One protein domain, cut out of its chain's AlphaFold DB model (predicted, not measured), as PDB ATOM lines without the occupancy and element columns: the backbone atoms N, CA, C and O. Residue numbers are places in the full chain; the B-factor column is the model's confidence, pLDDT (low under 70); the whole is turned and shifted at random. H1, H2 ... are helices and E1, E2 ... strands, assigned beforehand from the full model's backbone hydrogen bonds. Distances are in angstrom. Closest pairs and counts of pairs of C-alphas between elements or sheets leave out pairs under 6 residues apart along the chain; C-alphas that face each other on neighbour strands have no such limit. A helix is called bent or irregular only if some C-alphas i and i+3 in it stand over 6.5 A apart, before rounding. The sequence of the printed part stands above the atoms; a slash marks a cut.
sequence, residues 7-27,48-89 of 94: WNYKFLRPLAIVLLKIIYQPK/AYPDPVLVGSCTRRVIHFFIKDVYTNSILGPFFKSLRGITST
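AT A GLANCE: This is residues 7 to 27 and 48 to 89 of the 94 residues of the protein "1-acyl-sn-glycerol-3-phosphate acyltransferase" of Clostridium sp. CAG:508 (UniProt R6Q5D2). Two small lobes lie side by side: in one, a little parallel sheet of E1 and E2 has the short helices H3 and H4 between its strands along the chain; in the other, the long helix H1 has the short helix H2 set across it at about a right angle. Residues 59 to 64 run from one lobe to the other, and few C-alphas of the elements come close across the gap. The printed part has 63 residues with four named helices and two named strands, in the order H1 H2 E1 H3 H4 E2, and the class is mostly helix. The whole is compact, with a radius of gyration of the C-alphas of 11.9 A and spans of 33 by 26 by 20 A.

IN THESE COORDINATES: E1 is residues 65 to 68, 10.1 A long, and begins at C-alpha 65 (45.408, 20.475, 23.903). E2 is residues 85 to 88, 8.9 A long, and ends at C-alpha 88 (50.826, 19.712, 31.441). H3 is residues 69 to 72, 5.0 A long, and H4 is residues 77 to 82, 8.7 A long. H2 is residues 51 to 58, 10.6 A long. H1, residues 7 to 24, is 25.8 A long and begins at C-alpha 7 (41.910, 3.880, 15.874). H1 has a kink of 26 degrees near residue 15; it is neither bent nor irregular, but only just: C-alphas 11 and 14 are 6.3 A apart.

HOW THE PARTS SIT: E1 and E2 are parallel neighbours, their directions 49 degrees apart; N 67 and O 86 are 2.9 A apart and N 86 and O 65 are 2.8 A apart, within hydrogen-bond range. E1, H3 H4 and E2 form a strand-helix-strand unit, two parallel neighbour strands with helices between them along the chain, and its crossover is right-handed. H3 and H4 touch only at the corner, the closest C-alphas being those of Tyr 71 and Gly 77, 5.8 A apart. H4 and E2 are near each other, with 7 pairs of C-alphas within 10 A. The closest C-alphas of H2 and E1 are those of Pro 52 and Phe 65, 6.4 A apart. H1 touches H2 with residues 13 to 21 alone, about perpendicular at 89 degrees; the closest C-alphas are those of Ile 17 and Ser 57, 5.1 A apart. H1 and H4 are close but not clearly touching, with Tyr 9 and Ser 82 the closest C-alphas at 6.1 A. H1 is apart from both strands. In H2 and H4 every O i to N i+4 pair is within hydrogen-bond range, in H1 12 of 14 are, and H3 is too short for such a pair.

THE WHOLE: The two C-alphas farthest apart, those of Lys 27 and Ile 75, are 34.3 A apart. Residues 28 to 47 are not printed, and C-alphas 27 and 48 are 16.5 A apart across the cut, which falls in the link from H1 to H2. Of the links that are printed whole, H2 to E1 is short and the other three are tight. The mean pLDDT of the printed part is 85.8, and residue 7 is under 70.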
ATOM      1  N   TRP A   7      43.243   4.354  16.255       68.50
ATOM      2  CA  TRP A   7      41.910   3.880  15.874       68.50
ATOM      3  C   TRP A   7      40.790   4.504  16.725       68.50
ATOM      4  O   TRP A   7      39.794   4.971  16.169       68.50
ATOM      5  N   ASN A   8      40.978   4.605  18.048       73.38
ATOM      6  CA  ASN A   8      39.944   5.126  18.949       73.38
ATOM      7  C   ASN A   8      39.608   6.582  18.616       73.38
ATOM      8  O   ASN A   8      38.445   6.967  18.605       73.38
ATOM      9  N   TYR A   9      40.615   7.390  18.281       76.69
ATOM     10  CA  TYR A   9      40.403   8.785  17.912       76.69
ATOM     11  C   TYR A   9      39.632   8.917  16.592       76.69
ATOM     12  O   TYR A   9      38.750   9.767  16.481       76.69
ATOM     13  N   LYS A  10      39.916   8.059  15.601       77.44
ATOM     14  CA  LYS A  10      39.198   8.062  14.314       77.44
ATOM     15  C   LYS A  10      37.711   7.728  14.473       77.44
ATOM     16  O   LYS A  10      36.909   8.295  13.738       77.44
ATOM     17  N   PHE A  11      37.354   6.880  15.438       82.31
ATOM     18  CA  PHE A  11      35.963   6.516  15.735       82.31
ATOM     19  C   PHE A  11      35.253   7.506  16.668       82.31
ATOM     20  O   PHE A  11      34.122   7.909  16.406       82.31
ATOM     21  N   LEU A  12      35.914   7.950  17.740       81.94
ATOM     22  CA  LEU A  12      35.320   8.849  18.736       81.94
ATOM     23  C   LEU A  12      35.144  10.275  18.207       81.94
ATOM     24  O   LEU A  12      34.196  10.961  18.583       81.94
ATOM     25  N   ARG A  13      36.034  10.732  17.318       84.19
ATOM     26  CA  ARG A  13      35.985  12.087  16.757       84.19
ATOM     27  C   ARG A  13      34.685  12.394  15.999       84.19
ATOM     28  O   ARG A  13      34.074  13.402  16.341       84.19
ATOM     29  N   PRO A  14      34.237  11.617  14.992       88.06
ATOM     30  CA  PRO A  14      32.996  11.924  14.279       88.06
ATOM     31  C   PRO A  14      31.779  11.908  15.209       88.06
ATOM     32  O   PRO A  14      30.947  12.809  15.117       88.06
ATOM     33  N   LEU A  15      31.721  10.964  16.156       89.25
ATOM     34  CA  LEU A  15      30.653  10.900  17.154       89.25
ATOM     35  C   LEU A  15      30.621  12.161  18.032       89.25
ATOM     36  O   LEU A  15      29.575  12.794  18.171       89.25
ATOM     37  N   ALA A  16      31.777  12.575  18.558       87.38
ATOM     38  CA  ALA A  16      31.899  13.791  19.357       87.38
ATOM     39  C   ALA A  16      31.544  15.053  18.554       87.38
ATOM     40  O   ALA A  16      30.889  15.945  19.081       87.38
ATOM     41  N   ILE A  17      31.925  15.125  17.273       89.19
ATOM     42  CA  ILE A  17      31.573  16.252  16.394       89.19
ATOM     43  C   ILE A  17      30.057  16.363  16.233       89.19
ATOM     44  O   ILE A  17      29.520  17.463  16.346       89.19
ATOM     45  N   VAL A  18      29.374  15.251  15.946       91.69
ATOM     46  CA  VAL A  18      27.914  15.245  15.770       91.69
ATOM     47  C   VAL A  18      27.230  15.672  17.065       91.69
ATOM     48  O   VAL A  18      26.422  16.599  17.044       91.69
ATOM     49  N   LEU A  19      27.621  15.077  18.193       92.00
ATOM     50  CA  LEU A  19      27.058  15.400  19.501       92.00
ATOM     51  C   LEU A  19      27.241  16.886  19.853       92.00
ATOM     52  O   LEU A  19      26.281  17.569  20.199       92.00
ATOM     53  N   LEU A  20      28.460  17.415  19.708       90.56
ATOM     54  CA  LEU A  20      28.762  18.809  20.040       90.56
ATOM     55  C   LEU A  20      28.084  19.802  19.092       90.56
ATOM     56  O   LEU A  20      27.684  20.877  19.529       90.56
ATOM     57  N   LYS A  21      27.906  19.450  17.814       89.50
ATOM     58  CA  LYS A  21      27.145  20.282  16.877       89.50
ATOM     59  C   LYS A  21      25.667  20.366  17.237       89.50
ATOM     60  O   LYS A  21      25.099  21.437  17.082       89.50
ATOM     61  N   ILE A  22      25.069  19.279  17.719       92.44
ATOM     62  CA  ILE A  22      23.661  19.262  18.133       92.44
ATOM     63  C   ILE A  22      23.474  20.063  19.427       92.44
ATOM     64  O   ILE A  22      22.583  20.905  19.500       92.44
ATOM     65  N   ILE A  23      24.340  19.841  20.421       92.75
ATOM     66  CA  ILE A  23      24.221  20.472  21.743       92.75
ATOM     67  C   ILE A  23      24.573  21.965  21.695       92.75
ATOM     68  O   ILE A  23      23.843  22.782  22.246       92.75
ATOM     69  N   TYR A  24      25.692  22.327  21.059       89.88
ATOM     70  CA  TYR A  24      26.249  23.685  21.138       89.88
ATOM     71  C   TYR A  24      26.038  24.531  19.882       89.88
ATOM     72  O   TYR A  24      26.260  25.737  19.946       89.88
ATOM     73  N   GLN A  25      25.665  23.923  18.749       91.56
ATOM     74  CA  GLN A  25      25.423  24.602  17.465       91.56
ATOM     75  C   GLN A  25      26.460  25.703  17.150       91.56
ATOM     76  O   GLN A  25      26.114  26.876  16.982       91.56
ATOM     77  N   PRO A  26      27.763  25.360  17.100       90.56
ATOM     78  CA  PRO A  26      28.820  26.358  17.049       90.56
ATOM     79  C   PRO A  26      28.795  27.146  15.733       90.56
ATOM     80  O   PRO A  26      28.846  26.573  14.642       90.56
ATOM     81  N   LYS A  27      28.802  28.479  15.833       91.69
ATOM     82  CA  LYS A  27      28.951  29.386  14.688       91.69
ATOM     83  C   LYS A  27      30.430  29.701  14.463       91.69
ATOM     84  O   LYS A  27      31.059  30.372  15.276       91.69
ATOM     85  N   ALA A  48      34.241  26.248  29.529       86.81
ATOM     86  CA  ALA A  48      33.617  24.979  29.864       86.81
ATOM     87  C   ALA A  48      34.534  23.781  29.596       86.81
ATOM     88  O   ALA A  48      35.465  23.812  28.798       86.81
ATOM     89  N   TYR A  49      34.238  22.665  30.259       84.75
ATOM     90  CA  TYR A  49      35.034  21.444  30.154       84.75
ATOM     91  C   TYR A  49      35.227  20.895  28.720       84.75
ATOM     92  O   TYR A  49      36.346  20.499  28.392       84.75
ATOM     93  N   PRO A  50      34.207  20.869  27.832       87.81
ATOM     94  CA  PRO A  50      34.360  20.295  26.496       87.81
ATOM     95  C   PRO A  50      35.018  21.240  25.480       87.81
ATOM     96  O   PRO A  50      35.131  20.858  24.314       87.81
ATOM     97  N   ASP A  51      35.473  22.434  25.883       89.56
ATOM     98  CA  ASP A  51      36.035  23.439  24.971       89.56
ATOM     99  C   ASP A  51      37.122  22.888  24.035       89.56
ATOM    100  O   ASP A  51      37.037  23.143  22.833       89.56
ATOM    101  N   PRO A  52      38.102  22.077  24.492       88.69
ATOM    102  CA  PRO A  52      39.135  21.570  23.591       88.69
ATOM    103  C   PRO A  52      38.575  20.664  22.488       88.69
ATOM    104  O   PRO A  52      39.015  20.717  21.337       88.69
ATOM    105  N   VAL A  53      37.564  19.856  22.818       88.88
ATOM    106  CA  VAL A  53      36.897  18.967  21.857       88.88
ATOM    107  C   VAL A  53      35.981  19.774  20.935       88.88
ATOM    108  O   VAL A  53      35.924  19.502  19.736       88.88
ATOM    109  N   LEU A  54      35.323  20.812  21.459       90.88
ATOM    110  CA  LEU A  54      34.478  21.725  20.692       90.88
ATOM    111  C   LEU A  54      35.295  22.509  19.659       90.88
ATOM    112  O   LEU A  54      34.944  22.506  18.479       90.88
ATOM    113  N   VAL A  55      36.431  23.085  20.052       90.44
ATOM    114  CA  VAL A  55      37.373  23.731  19.122       90.44
ATOM    115  C   VAL A  55      37.896  22.707  18.107       90.44
ATOM    116  O   VAL A  55      37.907  22.975  16.904       90.44
ATOM    117  N   GLY A  56      38.215  21.493  18.571       89.25
ATOM    118  CA  GLY A  56      38.512  20.317  17.744       89.25
ATOM    119  C   GLY A  56      37.479  20.048  16.650       89.25
ATOM    120  O   GLY A  56      37.840  19.735  15.515       89.25
ATOM    121  N   SER A  57      36.196  20.197  16.979       89.62
ATOM    122  CA  SER A  57      35.071  19.915  16.084       89.62
ATOM    123  C   SER A  57      34.842  20.991  15.016       89.62
ATOM    124  O   SER A  57      34.335  20.699  13.929       89.62
ATOM    125  N   CYS A  58      35.254  22.227  15.298       90.12
ATOM    126  CA  CYS A  58      35.087  23.376  14.410       90.12
ATOM    127  C   CYS A  58      36.150  23.441  13.301       90.12
ATOM    128  O   CYS A  58      35.968  24.145  12.302       90.12
ATOM    129  N   THR A  59      37.247  22.690  13.437       88.81
ATOM    130  CA  THR A  59      38.358  22.695  12.479       88.81
ATOM    131  C   THR A  59      38.547  21.329  11.819       88.81
ATOM    132  O   THR A  59      38.150  20.288  12.337       88.81
ATOM    133  N   ARG A  60      39.162  21.312  10.629       85.56
ATOM    134  CA  ARG A  60      39.516  20.044   9.962       85.56
ATOM    135  C   ARG A  60      40.760  19.395  10.579       85.56
ATOM    136  O   ARG A  60      40.911  18.176  10.489       85.56
ATOM    137  N   ARG A  61      41.608  20.194  11.227       87.81
ATOM    138  CA  ARG A  61      42.883  19.776  11.813       87.81
ATOM    139  C   ARG A  61      42.668  18.883  13.033       87.81
ATOM    140  O   ARG A  61      41.667  18.992  13.737       87.81
ATOM    141  N   VAL A  62      43.631  17.999  13.275       86.75
ATOM    142  CA  VAL A  62      43.765  17.320  14.566       86.75
ATOM    143  C   VAL A  62      44.398  18.319  15.525       86.75
ATOM    144  O   VAL A  62      45.454  18.872  15.228       86.75
ATOM    145  N   ILE A  63      43.722  18.588  16.637       89.12
ATOM    146  CA  ILE A  63      44.177  19.544  17.645       89.12
ATOM    147  C   ILE A  63      44.705  18.756  18.834       89.12
ATOM    148  O   ILE A  63      44.080  17.789  19.267       89.12
ATOM    149  N   HIS A  64      45.847  19.190  19.351       89.44
ATOM    150  CA  HIS A  64      46.374  18.755  20.633       89.44
ATOM    151  C   HIS A  64      46.119  19.867  21.645       89.44
ATOM    152  O   HIS A  64      46.292  21.042  21.322       89.44
ATOM    153  N   PHE A  65      45.700  19.506  22.851       89.31
ATOM    154  CA  PHE A  65      45.408  20.475  23.903       89.31
ATOM    155  C   PHE A  65      46.120  20.093  25.187       89.31
ATOM    156  O   PHE A  65      46.374  18.917  25.442       89.31
ATOM    157  N   PHE A  66      46.425  21.089  26.006       89.12
ATOM    158  CA  PHE A  66      47.026  20.849  27.305       89.12
ATOM    159  C   PHE A  66      45.962  20.450  28.319       89.12
ATOM    160  O   PHE A  66      44.907  21.077  28.410       89.12
ATOM    161  N   ILE A  67      46.252  19.411  29.093       87.56
ATOM    162  CA  ILE A  67      45.403  18.954  30.185       87.56
ATOM    163  C   ILE A  67      46.249  18.720  31.429       87.56
ATOM    164  O   ILE A  67      47.345  18.164  31.357       87.56
ATOM    165  N   LYS A  68      45.720  19.134  32.581       85.94
ATOM    166  CA  LYS A  68      46.408  18.983  33.860       85.94
ATOM    167  C   LYS A  68      46.687  17.509  34.165       85.94
ATOM    168  O   LYS A  68      45.841  16.638  33.949       85.94
ATOM    169  N   ASP A  69      47.871  17.258  34.704       86.19
ATOM    170  CA  ASP A  69      48.372  15.944  35.106       86.19
ATOM    171  C   ASP A  69      47.394  15.104  35.939       86.19
ATOM    172  O   ASP A  69      47.262  13.909  35.665       86.19
ATOM    173  N   VAL A  70      46.641  15.724  36.853       84.38
ATOM    174  CA  VAL A  70      45.595  15.084  37.673       84.38
ATOM    175  C   VAL A  70      44.621  14.257  36.826       84.38
ATOM    176  O   VAL A  70      44.294  13.127  37.184       84.38
ATOM    177  N   TYR A  71      44.205  14.758  35.660       82.69
ATOM    178  CA  TYR A  71      43.298  14.019  34.775       82.69
ATOM    179  C   TYR A  71      44.009  12.873  34.058       82.69
ATOM    180  O   TYR A  71      43.433  11.807  33.850       82.69
ATOM    181  N   THR A  72      45.282  13.052  33.711       81.81
ATOM    182  CA  THR A  72      46.060  12.051  32.967       81.81
ATOM    183  C   THR A  72      46.647  10.934  33.827       81.81
ATOM    184  O   THR A  72      46.988   9.884  33.278       81.81
ATOM    185  N   ASN A  73      46.744  11.165  35.138       83.38
ATOM    186  CA  ASN A  73      47.179  10.200  36.150       83.38
ATOM    187  C   ASN A  73      45.995   9.493  36.833       83.38
ATOM    188  O   ASN A  73      46.202   8.569  37.612       83.38
ATOM    189  N   SER A  74      44.761   9.906  36.534       84.19
ATOM    190  CA  SER A  74      43.549   9.227  36.991       84.19
ATOM    191  C   SER A  74      43.305   7.907  36.241       84.19
ATOM    192  O   SER A  74      43.910   7.643  35.198       84.19
ATOM    193  N   ILE A  75      42.348   7.104  36.719       84.81
ATOM    194  CA  ILE A  75      41.858   5.890  36.033       84.81
ATOM    195  C   ILE A  75      41.379   6.215  34.603       84.81
ATOM    196  O   ILE A  75      41.566   5.424  33.681       84.81
ATOM    197  N   LEU A  76      40.843   7.423  34.390       83.44
ATOM    198  CA  LEU A  76      40.412   7.929  33.082       83.44
ATOM    199  C   LEU A  76      41.568   8.504  32.236       83.44
ATOM    200  O   LEU A  76      41.354   8.998  31.131       83.44
ATOM    201  N   GLY A  77      42.814   8.430  32.703       82.75
ATOM    202  CA  GLY A  77      43.985   8.968  32.015       82.75
ATOM    203  C   GLY A  77      44.164   8.500  30.562       82.75
ATOM    204  O   GLY A  77      44.436   9.339  29.697       82.75
ATOM    205  N   PRO A  78      43.986   7.203  30.235       81.69
ATOM    206  CA  PRO A  78      44.037   6.723  28.852       81.69
ATOM    207  C   PRO A  78      42.983   7.370  27.942       81.69
ATOM    208  O   PRO A  78      43.274   7.636  26.776       81.69
ATOM    209  N   PHE A  79      41.795   7.680  28.472       83.81
ATOM    210  CA  PHE A  79      40.725   8.344  27.727       83.81
ATOM    211  C   PHE A  79      41.125   9.773  27.337       83.81
ATOM    212  O   PHE A  79      41.089  10.118  26.156       83.81
ATOM    213  N   PHE A  80      41.627  10.576  28.278       82.44
ATOM    214  CA  PHE A  80      42.084  11.941  27.981       82.44
ATOM    215  C   PHE A  80      43.273  11.985  27.015       82.44
ATOM    216  O   PHE A  80      43.337  12.849  26.139       82.44
ATOM    217  N   LYS A  81      44.185  11.014  27.111       81.56
ATOM    218  CA  LYS A  81      45.289  10.868  26.150       81.56
ATOM    219  C   LYS A  81      44.779  10.484  24.757       81.56
ATOM    220  O   LYS A  81      45.309  10.975  23.763       81.56
ATOM    221  N   SER A  82      43.720   9.672  24.672       82.00
ATOM    222  CA  SER A  82      43.082   9.321  23.393       82.00
ATOM    223  C   SER A  82      42.480  10.534  22.678       82.00
ATOM    224  O   SER A  82      42.498  10.589  21.451       82.00
ATOM    225  N   LEU A  83      42.040  11.551  23.428       81.75
ATOM    226  CA  LEU A  83      41.515  12.810  22.894       81.75
ATOM    227  C   LEU A  83      42.602  13.773  22.388       81.75
ATOM    228  O   LEU A  83      42.262  14.879  21.985       81.75
ATOM    229  N   ARG A  84      43.880  13.360  22.352       83.69
ATOM    230  CA  ARG A  84      45.058  14.203  22.052       83.69
ATOM    231  C   ARG A  84      45.447  15.178  23.167       83.69
ATOM    232  O   ARG A  84      46.164  16.143  22.906       83.69
ATOM    233  N   GLY A  85      45.032  14.897  24.402       83.25
ATOM    234  CA  GLY A  85      45.488  15.628  25.579       83.25
ATOM    235  C   GLY A  85      46.989  15.429  25.814       83.25
ATOM    236  O   GLY A  85      47.456  14.303  25.999       83.25
ATOM    237  N   ILE A  86      47.738  16.527  25.817       84.56
ATOM    238  CA  ILE A  86      49.134  16.590  26.240       84.56
ATOM    239  C   ILE A  86      49.138  16.937  27.726       84.56
ATOM    240  O   ILE A  86      48.602  17.969  28.131       84.56
ATOM    241  N   THR A  87      49.734  16.071  28.542       84.06
ATOM    242  CA  THR A  87      49.873  16.319  29.978       84.06
ATOM    243  C   THR A  87      50.696  17.584  30.212       84.06
ATOM    244  O   THR A  87      51.862  17.641  29.826       84.06
ATOM    245  N   SER A  88      50.109  18.574  30.881       81.00
ATOM    246  CA  SER A  88      50.826  19.712  31.441       81.00
ATOM    247  C   SER A  88      51.097  19.463  32.924       81.00
ATOM    248  O   SER A  88      50.187  19.257  33.732       81.00
ATOM    249  N   THR A  89      52.375  19.469  33.293       75.00
ATOM    250  CA  THR A  89      52.809  19.458  34.691       75.00
ATOM    251  C   THR A  89      52.864  20.897  35.182       75.00
ATOM    252  O   THR A  89      53.797  21.631  34.858       75.00
TER     253      THR A  89